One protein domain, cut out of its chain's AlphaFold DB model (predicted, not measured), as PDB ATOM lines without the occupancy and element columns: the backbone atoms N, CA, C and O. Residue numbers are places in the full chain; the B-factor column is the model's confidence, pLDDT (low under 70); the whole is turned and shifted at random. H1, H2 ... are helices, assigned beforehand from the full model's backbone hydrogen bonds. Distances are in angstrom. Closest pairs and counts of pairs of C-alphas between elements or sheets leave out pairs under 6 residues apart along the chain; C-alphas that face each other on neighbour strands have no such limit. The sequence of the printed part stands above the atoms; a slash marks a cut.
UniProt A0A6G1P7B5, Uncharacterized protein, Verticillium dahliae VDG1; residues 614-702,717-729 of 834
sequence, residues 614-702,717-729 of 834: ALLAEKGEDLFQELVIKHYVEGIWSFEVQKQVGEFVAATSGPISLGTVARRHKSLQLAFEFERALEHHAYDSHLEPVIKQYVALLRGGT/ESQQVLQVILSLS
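This is residues 614 to 702 and 717 to 729 of the 834 residues of an uncharacterized protein of Verticillium dahliae VDG1 (UniProt A0A6G1P7B5). A rod of helices folds back and forth: H2, H3 and H4 form an up-and-down bundle. H5 folds back along H4, H6 crosses H5, and short H1 lies at the far end. The printed part has 102 residues with six named helices and is all helix and loose, radius of gyration of the C-alphas 17.0 A, spanning 58 by 26 by 21 A.

H1, residues 614 to 617, is close to but not clearly touching H2, residues 621 to 634. H3, residues 639 to 651, forms a hairpin with the hub H4, residues 658 to 679; the closest C-alphas, Val 645 and His 665, are 6.1 A apart. H5, residues 688 to 699, touches H4. H6, residues 717 to 727, is about perpendicular to H5, only just, at 71 degrees. In H2 to H6 every O i to N i+4 pair is within hydrogen-bond range.

H4 is 31.4 A long. C-alpha 614 is at (87.148, 92.629, 156.515), C-alpha 727 at (49.117, 114.547, 181.843).

Residues 703 to 716 are cut out, a gap of 17.4 A. In the printed part 15 residues are under 70 in pLDDT, namely residues 614 to 621, residue 653, residues 701 to 702 and residues 717 to 720.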
ATOM      1  N   ALA A 614      86.993  93.169 157.875       64.69
ATOM      2  CA  ALA A 614      87.148  92.629 156.515       64.69
ATOM      3  C   ALA A 614      86.443  91.268 156.303       64.69
ATOM      4  O   ALA A 614      85.813  91.058 155.274       64.69
ATOM      5  N   LEU A 615      86.454  90.394 157.317       60.91
ATOM      6  CA  LEU A 615      85.779  89.085 157.303       60.91
ATOM      7  C   LEU A 615      84.241  89.165 157.249       60.91
ATOM      8  O   LEU A 615      83.587  88.212 156.831       60.91
ATOM      9  N   LEU A 616      83.657  90.273 157.711       60.94
ATOM     10  CA  LEU A 616      82.219  90.551 157.636       60.94
ATOM     11  C   LEU A 616      81.858  91.363 156.393       60.94
ATOM     12  O   LEU A 616      80.765  91.192 155.865       60.94
ATOM     13  N   ALA A 617      82.780  92.188 155.889       60.22
ATOM     14  CA  ALA A 617      82.587  92.936 154.649       60.22
ATOM     15  C   ALA A 617      82.330  92.010 153.443       60.22
ATOM     16  O   ALA A 617      81.574  92.375 152.548       60.22
ATOM     17  N   GLU A 618      82.886  90.793 153.449       60.41
ATOM     18  CA  GLU A 618      82.616  89.765 152.430       60.41
ATOM     19  C   GLU A 618      81.215  89.139 152.531       60.41
ATOM     20  O   GLU A 618      80.725  88.579 151.554       60.41
ATOM     21  N   LYS A 619      80.562  89.222 153.698       60.69
ATOM     22  CA  LYS A 619      79.275  88.563 153.967       60.69
ATOM     23  C   LYS A 619      78.057  89.506 153.926       60.69
ATOM     24  O   LYS A 619      76.936  89.018 154.035       60.69
ATOM     25  N   GLY A 620      78.255  90.814 153.718       64.62
ATOM     26  CA  GLY A 620      77.190  91.809 153.492       64.62
ATOM     27  C   GLY A 620      76.881  92.736 154.681       64.62
ATOM     28  O   GLY A 620      77.289  92.481 155.814       64.62
ATOM     29  N   GLU A 621      76.159  93.836 154.417       68.94
ATOM     30  CA  GLU A 621      75.772  94.856 155.416       68.94
ATOM     31  C   GLU A 621      74.795  94.320 156.484       68.94
ATOM     32  O   GLU A 621      74.821  94.779 157.628       68.94
ATOM     33  N   ASP A 622      74.006  93.295 156.150       72.88
ATOM     34  CA  ASP A 622      72.988  92.711 157.035       72.88
ATOM     35  C   ASP A 622      73.599  92.076 158.298       72.88
ATOM     36  O   ASP A 622      73.122  92.293 159.411       72.88
ATOM     37  N   LEU A 623      74.736  91.382 158.168       77.94
ATOM     38  CA  LEU A 623      75.436  90.757 159.303       77.94
ATOM     39  C   LEU A 623      76.038  91.778 160.273       77.94
ATOM     40  O   LEU A 623      76.151  91.516 161.473       77.94
ATOM     41  N   PHE A 624      76.442  92.946 159.771       82.94
ATOM     42  CA  PHE A 624      76.905  94.031 160.633       82.94
ATOM     43  C   PHE A 624      75.749  94.596 161.458       82.94
ATOM     44  O   PHE A 624      75.909  94.854 162.653       82.94
ATOM     45  N   GLN A 625      74.573  94.736 160.847       84.06
ATOM     46  CA  GLN A 625      73.372  95.176 161.543       84.06
ATOM     47  C   GLN A 625      72.924  94.164 162.608       84.06
ATOM     48  O   GLN A 625      72.649  94.568 163.739       84.06
ATOM     49  N   GLU A 626      72.928  92.865 162.297       86.19
ATOM     50  CA  GLU A 626      72.620  91.794 163.257       86.19
ATOM     51  C   GLU A 626      73.559  91.809 164.469       86.19
ATOM     52  O   GLU A 626      73.111  91.718 165.613       86.19
ATOM     53  N   LEU A 627      74.861  91.985 164.239       87.19
ATOM     54  CA  LEU A 627      75.859  92.080 165.303       87.19
ATOM     55  C   LEU A 627      75.615  93.288 166.217       87.19
ATOM     56  O   LEU A 627      75.690  93.179 167.442       87.19
ATOM     57  N   VAL A 628      75.331  94.448 165.629       90.00
ATOM     58  CA  VAL A 628      75.024  95.666 166.382       90.00
ATOM     59  C   VAL A 628      73.769  95.475 167.231       90.00
ATOM     60  O   VAL A 628      73.748  95.874 168.393       90.00
ATOM     61  N   ILE A 629      72.732  94.849 166.670       92.12
ATOM     62  CA  ILE A 629      71.494  94.541 167.393       92.12
ATOM     63  C   ILE A 629      71.767  93.575 168.538       92.12
ATOM     64  O   ILE A 629      71.267  93.794 169.637       92.12
ATOM     65  N   LYS A 630      72.596  92.554 168.315       91.56
ATOM     66  CA  LYS A 630      73.005  91.623 169.363       91.56
ATOM     67  C   LYS A 630      73.628  92.365 170.550       91.56
ATOM     68  O   LYS A 630      73.124  92.234 171.660       91.56
ATOM     69  N   HIS A 631      74.635  93.209 170.312       92.06
ATOM     70  CA  HIS A 631      75.259  94.002 171.378       92.06
ATOM     71  C   HIS A 631      74.290  95.000 172.028       92.06
ATOM     72  O   HIS A 631      74.347  95.212 173.237       92.06
ATOM     73  N   TYR A 632      73.373  95.594 171.256       94.94
ATOM     74  CA  TYR A 632      72.334  96.478 171.791       94.94
ATOM     75  C   TYR A 632      71.408  95.753 172.774       94.94
ATOM     76  O   TYR A 632      71.103  96.292 173.831       94.94
ATOM     77  N   VAL A 633      70.955  94.541 172.441       94.31
ATOM     78  CA  VAL A 633      70.060  93.754 173.304       94.31
ATOM     79  C   VAL A 633      70.809  93.207 174.519       94.31
ATOM     80  O   VAL A 633      70.321  93.327 175.642       94.31
ATOM     81  N   GLU A 634      72.016  92.668 174.327       92.62
ATOM     82  CA  GLU A 634      72.883  92.179 175.413       92.62
ATOM     83  C   GLU A 634      73.260  93.282 176.413       92.62
ATOM     84  O   GLU A 634      73.493  93.001 177.589       92.62
ATOM     85  N   GLY A 635      73.274  94.539 175.969       92.38
ATOM     86  CA  GLY A 635      73.566  95.681 176.819       92.38
ATOM     87  C   GLY A 635      72.375  96.246 177.597       92.38
ATOM     88  O   GLY A 635      72.602  97.111 178.435       92.38
ATOM     89  N   ILE A 636      71.129  95.818 177.363       94.06
ATOM     90  CA  ILE A 636      69.957  96.335 178.099       94.06
ATOM     91  C   ILE A 636      70.089  96.023 179.597       94.06
ATOM     92  O   ILE A 636      70.381  94.894 179.979       94.06
ATOM     93  N   TRP A 637      69.848  97.026 180.448       90.44
ATOM     94  CA  TRP A 637      70.091  96.934 181.894       90.44
ATOM     95  C   TRP A 637      69.130  95.972 182.600       90.44
ATOM     96  O   TRP A 637      69.538  95.145 183.413       90.44
ATOM     97  N   SER A 638      67.831  96.097 182.317       88.44
ATOM     98  CA  SER A 638      66.813  95.250 182.939       88.44
ATOM     99  C   SER A 638      66.797  93.883 182.266       88.44
ATOM    100  O   SER A 638      66.473  93.791 181.084       88.44
ATOM    101  N   PHE A 639      67.091  92.824 183.025       89.38
ATOM    102  CA  PHE A 639      67.083  91.444 182.528       89.38
ATOM    103  C   PHE A 639      65.727  91.043 181.922       89.38
ATOM    104  O   PHE A 639      65.676  90.405 180.871       89.38
ATOM    105  N   GLU A 640      64.624  91.465 182.543       89.50
ATOM    106  CA  GLU A 640      63.275  91.178 182.047       89.50
ATOM    107  C   GLU A 640      63.022  91.864 180.696       89.50
ATOM    108  O   GLU A 640      62.585  91.235 179.732       89.50
ATOM    109  N   VAL A 641      63.367  93.152 180.590       91.75
ATOM    110  CA  VAL A 641      63.221  93.910 179.338       91.75
ATOM    111  C   VAL A 641      64.159  93.357 178.262       91.75
ATOM    112  O   VAL A 641      63.737  93.174 177.123       91.75
ATOM    113  N   GLN A 642      65.404  93.037 178.621       94.06
ATOM    114  CA  GLN A 642      66.391  92.410 177.745       94.06
ATOM    115  C   GLN A 642      65.851  91.115 177.137       94.06
ATOM    116  O   GLN A 642      65.896  90.947 175.918       94.06
ATOM    117  N   LYS A 643      65.315  90.216 177.971       93.12
ATOM    118  CA  LYS A 643      64.754  88.938 177.528       93.12
ATOM    119  C   LYS A 643      63.607  89.150 176.543       93.12
ATOM    120  O   LYS A 643      63.626  88.572 175.461       93.12
ATOM    121  N   GLN A 644      62.658  90.029 176.867       90.44
ATOM    122  CA  GLN A 644      61.506  90.302 176.003       90.44
ATOM    123  C   GLN A 644      61.894  90.967 174.671       90.44
ATOM    124  O   GLN A 644      61.308  90.672 173.627       90.44
ATOM    125  N   VAL A 645      62.891  91.860 174.673       91.69
ATOM    126  CA  VAL A 645      63.435  92.433 173.431       91.69
ATOM    127  C   VAL A 645      64.177  91.362 172.624       91.69
ATOM    128  O   VAL A 645      64.019  91.313 171.405       91.69
ATOM    129  N   GLY A 646      64.933  90.476 173.276       91.25
ATOM    130  CA  GLY A 646      65.616  89.353 172.630       91.25
ATOM    131  C   GLY A 646      64.653  88.362 171.978       91.25
ATOM    132  O   GLY A 646      64.851  87.986 170.824       91.25
ATOM    133  N   GLU A 647      63.565  88.003 172.664       90.88
ATOM    134  CA  GLU A 647      62.484  87.174 172.116       90.88
ATOM    135  C   GLU A 647      61.822  87.835 170.900       90.88
ATOM    136  O   GLU A 647      61.569  87.171 169.897       90.88
ATOM    137  N   PHE A 648      61.601  89.154 170.941       88.88
ATOM    138  CA  PHE A 648      61.070  89.909 169.803       88.88
ATOM    139  C   PHE A 648      62.008  89.888 168.586       88.88
ATOM    140  O   PHE A 648      61.549  89.711 167.454       88.88
ATOM    141  N   VAL A 649      63.317  90.041 168.806       89.44
ATOM    142  CA  VAL A 649      64.319  89.943 167.735       89.44
ATOM    143  C   VAL A 649      64.353  88.524 167.161       89.44
ATOM    144  O   VAL A 649      64.316  88.372 165.946       89.44
ATOM    145  N   ALA A 650      64.334  87.491 168.008       88.25
ATOM    146  CA  ALA A 650      64.349  86.091 167.578       88.25
ATOM    147  C   ALA A 650      63.066  85.661 166.839       88.25
ATOM    148  O   ALA A 650      63.123  84.827 165.939       88.25
ATOM    149  N   ALA A 651      61.911  86.225 167.203       85.81
ATOM    150  CA  ALA A 651      60.629  85.945 166.554       85.81
ATOM    151  C   ALA A 651      60.466  86.654 165.196       85.81
ATOM    152  O   ALA A 651      59.598  86.284 164.401       85.81
ATOM    153  N   THR A 652      61.275  87.679 164.916       82.50
ATOM    154  CA  THR A 652      61.186  88.446 163.672       82.50
ATOM    155  C   THR A 652      61.897  87.705 162.539       82.50
ATOM    156  O   THR A 652      63.111  87.546 162.544       82.50
ATOM    157  N   SER A 653      61.137  87.262 161.535       66.94
ATOM    158  CA  SER A 653      61.694  86.635 160.330       66.94
ATOM    159  C   SER A 653      62.089  87.707 159.305       66.94
ATOM    160  O   SER A 653      61.217  88.256 158.636       66.94
ATOM    161  N   GLY A 654      63.385  88.013 159.183       72.56
ATOM    162  CA  GLY A 654      63.934  88.945 158.183       72.56
ATOM    163  C   GLY A 654      64.846  90.034 158.769       72.56
ATOM    164  O   GLY A 654      65.031  90.087 159.986       72.56
ATOM    165  N   PRO A 655      65.420  90.915 157.923       75.56
ATOM    166  CA  PRO A 655      66.307  91.985 158.371       75.56
ATOM    167  C   PRO A 655      65.530  92.987 159.231       75.56
ATOM    168  O   PRO A 655      64.616  93.672 158.766       75.56
ATOM    169  N   ILE A 656      65.892  93.072 160.511       84.50
ATOM    170  CA  ILE A 656      65.302  94.013 161.461       84.50
ATOM    171  C   ILE A 656      66.217  95.222 161.631       84.50
ATOM    172  O   ILE A 656      67.427  95.097 161.787       84.50
ATOM    173  N   SER A 657      65.638  96.422 161.619       88.38
ATOM    174  CA  SER A 657      66.415  97.637 161.848       88.38
ATOM    175  C   SER A 657      66.610  97.910 163.337       88.38
ATOM    176  O   SER A 657      65.703  97.702 164.151       88.38
ATOM    177  N   LEU A 658      67.764  98.482 163.695       88.94
ATOM    178  CA  LEU A 658      68.043  98.930 165.064       88.94
ATOM    179  C   LEU A 658      66.948  99.872 165.594       88.94
ATOM    180  O   LEU A 658      66.554  99.768 166.750       88.94
ATOM    181  N   GLY A 659      66.401 100.746 164.744       87.19
ATOM    182  CA  GLY A 659      65.314 101.649 165.125       87.19
ATOM    183  C   GLY A 659      64.014 100.923 165.492       87.19
ATOM    184  O   GLY A 659      63.251 101.403 166.332       87.19
ATOM    185  N   THR A 660      63.740  99.756 164.907       88.06
ATOM    186  CA  THR A 660      62.602  98.910 165.299       88.06
ATOM    187  C   THR A 660      62.856  98.233 166.644       88.06
ATOM    188  O   THR A 660      62.001  98.315 167.526       88.06
ATOM    189  N   VAL A 661      64.051  97.674 166.850       90.62
ATOM    190  CA  VAL A 661      64.455  97.083 168.141       90.62
ATOM    191  C   VAL A 661      64.416  98.124 169.261       90.62
ATOM    192  O   VAL A 661      63.831  97.886 170.314       90.62
ATOM    193  N   ALA A 662      64.947  99.321 169.016       90.50
ATOM    194  CA  ALA A 662      64.960 100.408 169.985       90.50
ATOM    195  C   ALA A 662      63.559 100.926 170.326       90.50
ATOM    196  O   ALA A 662      63.298 101.277 171.472       90.50
ATOM    197  N   ARG A 663      62.629 100.961 169.363       86.50
ATOM    198  CA  ARG A 663      61.221 101.280 169.652       86.50
ATOM    199  C   ARG A 663      60.589 100.229 170.561       86.50
ATOM    200  O   ARG A 663      59.926 100.606 171.525       86.50
ATOM    201  N   ARG A 664      60.844  98.940 170.306       88.94
ATOM    202  CA  ARG A 664      60.361  97.863 171.178       88.94
ATOM    203  C   ARG A 664      60.963  97.969 172.579       88.94
ATOM    204  O   ARG A 664      60.215  97.939 173.552       88.94
ATOM    205  N   HIS A 665      62.269  98.199 172.676       93.19
ATOM    206  CA  HIS A 665      62.951  98.450 173.943       93.19
ATOM    207  C   HIS A 665      62.306  99.610 174.718       93.19
ATOM    208  O   HIS A 665      61.908  99.418 175.863       93.19
ATOM    209  N   LYS A 666      62.088 100.770 174.082       90.25
ATOM    210  CA  LYS A 666      61.406 101.919 174.708       90.25
ATOM    211  C   LYS A 666      60.021 101.561 175.240       90.25
ATOM    212  O   LYS A 666      59.702 101.918 176.367       90.25
ATOM    213  N   SER A 667      59.208 100.865 174.443       88.06
ATOM    214  CA  SER A 667      57.854 100.483 174.864       88.06
ATOM    215  C   SER A 667      57.862  99.552 176.077       88.06
ATOM    216  O   SER A 667      57.105  99.768 177.018       88.06
ATOM    217  N   LEU A 668      58.755  98.559 176.087       90.19
ATOM    218  CA  LEU A 668      58.835  97.565 177.154       90.19
ATOM    219  C   LEU A 668      59.455  98.132 178.432       90.19
ATOM    220  O   LEU A 668      58.964  97.836 179.516       90.19
ATOM    221  N   GLN A 669      60.481  98.979 178.314       90.88
ATOM    222  CA  GLN A 669      61.049  99.669 179.469       90.88
ATOM    223  C   GLN A 669      60.021 100.612 180.104       90.88
ATOM    224  O   GLN A 669      59.855 100.594 181.319       90.88
ATOM    225  N   LEU A 670      59.275 101.374 179.299       88.00
ATOM    226  CA  LEU A 670      58.234 102.258 179.818       88.00
ATOM    227  C   LEU A 670      57.104 101.474 180.505       88.00
ATOM    228  O   LEU A 670      56.626 101.883 181.559       88.00
ATOM    229  N   ALA A 671      56.693 100.333 179.938       88.88
ATOM    230  CA  ALA A 671      55.710  99.446 180.558       88.88
ATOM    231  C   ALA A 671      56.186  98.951 181.932       88.88
ATOM    232  O   ALA A 671      55.448  99.048 182.910       88.88
ATOM    233  N   PHE A 672      57.438  98.498 182.004       88.69
ATOM    234  CA  PHE A 672      58.073  98.051 183.240       88.69
ATOM    235  C   PHE A 672      58.160  99.169 184.295       88.69
ATOM    236  O   PHE A 672      57.886  98.941 185.470       88.69
ATOM    237  N   GLU A 673      58.495 100.396 183.893       88.12
ATOM    238  CA  GLU A 673      58.552 101.549 184.802       88.12
ATOM    239  C   GLU A 673      57.169 101.922 185.362       88.12
ATOM    240  O   GLU A 673      57.056 102.211 186.555       88.12
ATOM    241  N   PHE A 674      56.110 101.875 184.544       88.19
ATOM    242  CA  PHE A 674      54.739 102.097 185.016       88.19
ATOM    243  C   PHE A 674      54.269 101.011 185.987       88.19
ATOM    244  O   PHE A 674      53.652 101.340 186.996       88.19
ATOM    245  N   GLU A 675      54.567  99.740 185.717       88.94
ATOM    246  CA  GLU A 675      54.231  98.629 186.618       88.94
ATOM    247  C   GLU A 675      54.889  98.816 187.989       88.94
ATOM    248  O   GLU A 675      54.195  98.819 189.004       88.94
ATOM    249  N   ARG A 676      56.193  99.115 188.018       85.81
ATOM    250  CA  ARG A 676      56.904  99.409 189.272       85.81
ATOM    251  C   ARG A 676      56.351 100.633 189.997       85.81
ATOM    252  O   ARG A 676      56.261 100.645 191.221       85.81
ATOM    253  N   ALA A 677      55.989 101.684 189.266       84.88
ATOM    254  CA  ALA A 677      55.398 102.875 189.869       84.88
ATOM    255  C   ALA A 677      54.014 102.586 190.483       84.88
ATOM    256  O   ALA A 677      53.687 103.140 191.534       84.88
ATOM    257  N   LEU A 678      53.221 101.697 189.875       86.12
ATOM    258  CA  LEU A 678      51.955 101.228 190.444       86.12
ATOM    259  C   LEU A 678      52.165 100.370 191.699       86.12
ATOM    260  O   LEU A 678      51.454 100.572 192.683       86.12
ATOM    261  N   GLU A 679      53.150  99.467 191.699       85.31
ATOM    262  CA  GLU A 679      53.519  98.650 192.870       85.31
ATOM    263  C   GLU A 679      53.921  99.511 194.075       85.31
ATOM    264  O   GLU A 679      53.575  99.202 195.212       85.31
ATOM    265  N   HIS A 680      54.607 100.628 193.826       82.12
ATOM    266  CA  HIS A 680      55.009 101.582 194.860       82.12
ATOM    267  C   HIS A 680      53.938 102.636 195.196       82.12
ATOM    268  O   HIS A 680      54.241 103.588 195.916       82.12
ATOM    269  N   HIS A 681      52.706 102.498 194.692       82.56
ATOM    270  CA  HIS A 681      51.607 103.452 194.901       82.56
ATOM    271  C   HIS A 681      51.975 104.908 194.548       82.56
ATOM    272  O   HIS A 681      51.545 105.851 195.209       82.56
ATOM    273  N   ALA A 682      52.783 105.106 193.500       79.00
ATOM    274  CA  ALA A 682      53.281 106.426 193.102       79.00
ATOM    275  C   ALA A 682      52.252 107.288 192.341       79.00
ATOM    276  O   ALA A 682      52.523 108.450 192.041       79.00
ATOM    277  N   TYR A 683      51.088 106.724 192.016       82.94
ATOM    278  CA  TYR A 683      49.980 107.393 191.336       82.94
ATOM    279  C   TYR A 683      48.678 107.211 192.120       82.94
ATOM    280  O   TYR A 683      48.510 106.220 192.832       82.94
ATOM    281  N   ASP A 684      47.735 108.137 191.938       81.00
ATOM    282  CA  ASP A 684      46.414 108.059 192.562       81.00
ATOM    283  C   ASP A 684      45.676 106.771 192.165       81.00
ATOM    284  O   ASP A 684      45.653 106.381 190.994       81.00
ATOM    285  N   SER A 685      44.981 106.144 193.120       83.62
ATOM    286  CA  SER A 685      44.283 104.862 192.914       83.62
ATOM    287  C   SER A 685      43.225 104.899 191.800       83.62
ATOM    288  O   SER A 685      42.924 103.877 191.191       83.62
ATOM    289  N   HIS A 686      42.675 106.077 191.485       85.00
ATOM    290  CA  HIS A 686      41.733 106.250 190.374       85.00
ATOM    291  C   HIS A 686      42.379 106.111 188.985       85.00
ATOM    292  O   HIS A 686      41.677 105.827 188.015       85.00
ATOM    293  N   LEU A 687      43.696 106.307 188.875       84.75
ATOM    294  CA  LEU A 687      44.443 106.268 187.614       84.75
ATOM    295  C   LEU A 687      44.992 104.871 187.292       84.75
ATOM    296  O   LEU A 687      45.297 104.581 186.136       84.75
ATOM    297  N   GLU A 688      45.063 103.984 188.285       85.12
ATOM    298  CA  GLU A 688      45.546 102.608 188.153       85.12
ATOM    299  C   GLU A 688      44.931 101.813 186.976       85.12
ATOM    300  O   GLU A 688      45.702 101.230 186.204       85.12
ATOM    301  N   PRO A 689      43.598 101.781 186.754       86.38
ATOM    302  CA  PRO A 689      43.025 101.021 185.637       86.38
ATOM    303  C   PRO A 689      43.439 101.576 184.267       86.38
ATOM    304  O   PRO A 689      43.684 100.804 183.338       86.38
ATOM    305  N   VAL A 690      43.577 102.901 184.147       86.00
ATOM    306  CA  VAL A 690      43.995 103.571 182.905       86.00
ATOM    307  C   VAL A 690      45.466 103.280 182.608       86.00
ATOM    308  O   VAL A 690      45.822 102.963 181.473       86.00
ATOM    309  N   ILE A 691      46.320 103.313 183.637       85.94
ATOM    310  CA  ILE A 691      47.744 102.980 183.511       85.94
ATOM    311  C   ILE A 691      47.914 101.508 183.112       85.94
ATOM    312  O   ILE A 691      48.668 101.218 182.184       85.94
ATOM    313  N   LYS A 692      47.161 100.577 183.716       88.38
ATOM    314  CA  LYS A 692      47.173  99.151 183.332       88.38
ATOM    315  C   LYS A 692      46.755  98.929 181.875       88.38
ATOM    316  O   LYS A 692      47.374  98.128 181.174       88.38
ATOM    317  N   GLN A 693      45.751  99.664 181.391       84.38
ATOM    318  CA  GLN A 693      45.346  99.619 179.983       84.38
ATOM    319  C   GLN A 693      46.464 100.124 179.056       84.38
ATOM    320  O   GLN A 693      46.731  99.514 178.020       84.38
ATOM    321  N   TYR A 694      47.166 101.192 179.440       85.25
ATOM    322  CA  TYR A 694      48.304 101.707 178.679       85.25
ATOM    323  C   TYR A 694      49.498 100.740 178.661       85.25
ATOM    324  O   TYR A 694      50.082 100.500 177.606       85.25
ATOM    325  N   VAL A 695      49.822 100.118 179.795       87.06
ATOM    326  CA  VAL A 695      50.860  99.079 179.898       87.06
ATOM    327  C   VAL A 695      50.557  97.902 178.963       87.06
ATOM    328  O   VAL A 695      51.447  97.441 178.245       87.06
ATOM    329  N   ALA A 696      49.299  97.459 178.892       85.50
ATOM    330  CA  ALA A 696      48.886  96.409 177.961       85.50
ATOM    331  C   ALA A 696      49.092  96.818 176.490       85.50
ATOM    332  O   ALA A 696      49.562  96.007 175.688       85.50
ATOM    333  N   LEU A 697      48.816  98.081 176.138       82.06
ATOM    334  CA  LEU A 697      49.093  98.619 174.801       82.06
ATOM    335  C   LEU A 697      50.597  98.648 174.491       82.06
ATOM    336  O   LEU A 697      50.995  98.283 173.387       82.06
ATOM    337  N   LEU A 698      51.436  99.033 175.458       82.56
ATOM    338  CA  LEU A 698      52.896  99.064 175.304       82.56
ATOM    339  C   LEU A 698      53.506  97.665 175.129       82.56
ATOM    340  O   LEU A 698      54.439  97.489 174.342       82.56
ATOM    341  N   ARG A 699      52.976  96.662 175.840       84.12
ATOM    342  CA  ARG A 699      53.404  95.259 175.716       84.12
ATOM    343  C   ARG A 699      52.832  94.575 174.468       84.12
ATOM    344  O   ARG A 699      53.453  93.634 173.967       84.12
ATOM    345  N   GLY A 700      51.714  95.069 173.934       75.94
ATOM    346  CA  GLY A 700      51.068  94.581 172.712       75.94
ATOM    347  C   GLY A 700      51.989  94.562 171.484       75.94
ATOM    348  O   GLY A 700      53.007  95.253 171.425       75.94
ATOM    349  N   GLY A 701      51.662  93.715 170.503       58.84
ATOM    350  CA  GLY A 701      52.471  93.534 169.297       58.84
ATOM    351  C   GLY A 701      52.360  94.719 168.335       58.84
ATOM    352  O   GLY A 701      51.266  95.073 167.900       58.84
ATOM    353  N   THR A 702      53.494  95.301 167.943       54.38
ATOM    354  CA  THR A 702      53.567  96.146 166.745       54.38
ATOM    355  C   THR A 702      53.355  95.244 165.535       54.38
ATOM    356  O   THR A 702      54.214  94.418 165.226       54.38
ATOM    357  N   GLU A 717      39.409 104.642 171.946       59.03
ATOM    358  CA  GLU A 717      39.683 104.299 173.347       59.03
ATOM    359  C   GLU A 717      41.167 104.493 173.703       59.03
ATOM    360  O   GLU A 717      41.488 105.058 174.748       59.03
ATOM    361  N   SER A 718      42.088 104.145 172.796       63.25
ATOM    362  CA  SER A 718      43.530 104.359 172.986       63.25
ATOM    363  C   SER A 718      43.902 105.846 173.025       63.25
ATOM    364  O   SER A 718      44.852 106.224 173.708       63.25
ATOM    365  N   GLN A 719      43.154 106.714 172.332       66.62
ATOM    366  CA  GLN A 719      43.394 108.162 172.346       66.62
ATOM    367  C   GLN A 719      42.997 108.804 173.681       66.62
ATOM    368  O   GLN A 719      43.695 109.700 174.155       66.62
ATOM    369  N   GLN A 720      41.915 108.334 174.308       69.69
ATOM    370  CA  GLN A 720      41.493 108.811 175.629       69.69
ATOM    371  C   GLN A 720      42.503 108.415 176.710       69.69
ATOM    372  O   GLN A 720      42.908 109.261 177.507       69.69
ATOM    373  N   VAL A 721      42.979 107.166 176.681       77.62
ATOM    374  CA  VAL A 721      44.045 106.686 177.576       77.62
ATOM    375  C   VAL A 721      45.308 107.534 177.411       77.62
ATOM    376  O   VAL A 721      45.862 108.004 178.402       77.62
ATOM    377  N   LEU A 722      45.734 107.812 176.173       72.69
ATOM    378  CA  LEU A 722      46.918 108.634 175.915       72.69
ATOM    379  C   LEU A 722      46.813 110.056 176.473       72.69
ATOM    380  O   LEU A 722      47.798 110.554 177.009       72.69
ATOM    381  N   GLN A 723      45.655 110.711 176.361       74.06
ATOM    382  CA  GLN A 723      45.478 112.064 176.903       74.06
ATOM    383  C   GLN A 723      45.667 112.092 178.421       74.06
ATOM    384  O   GLN A 723      46.332 112.986 178.942       74.06
ATOM    385  N   VAL A 724      45.147 111.080 179.121       79.38
ATOM    386  CA  VAL A 724      45.349 110.947 180.568       79.38
ATOM    387  C   VAL A 724      46.823 110.688 180.872       79.38
ATOM    388  O   VAL A 724      47.404 111.418 181.667       79.38
ATOM    389  N   ILE A 725      47.465 109.731 180.195       82.00
ATOM    390  CA  ILE A 725      48.879 109.386 180.427       82.00
ATOM    391  C   ILE A 725      49.824 110.566 180.161       82.00
ATOM    392  O   ILE A 725      50.756 110.779 180.930       82.00
ATOM    393  N   LEU A 726      49.580 111.368 179.118       75.94
ATOM    394  CA  LEU A 726      50.395 112.550 178.804       75.94
ATOM    395  C   LEU A 726      50.304 113.651 179.872       75.94
ATOM    396  O   LEU A 726      51.190 114.502 179.936       75.94
ATOM    397  N   SER A 727      49.256 113.639 180.700       76.94
ATOM    398  CA  SER A 727      49.117 114.547 181.843       76.94
ATOM    399  C   SER A 727      49.811 114.043 183.115       76.94
ATOM    400  O   SER A 727      49.983 114.815 184.058       76.94
ATOM    401  N   LEU A 728      50.231 112.771 183.149       80.38
ATOM    402  CA  LEU A 728      50.874 112.172 184.316       80.38
ATOM    403  C   LEU A 728      52.356 112.536 184.408       80.38
ATOM    404  O   LEU A 728      53.042 112.798 183.419       80.38
ATOM    405  N   SER A 729      52.868 112.493 185.637       77.44
ATOM    406  CA  SER A 729      54.308 112.567 185.880       77.44
ATOM    407  C   SER A 729      55.007 111.326 185.322       77.44
ATOM    408  O   SER A 729      54.518 110.209 185.470       77.44
TER     409      SER A 729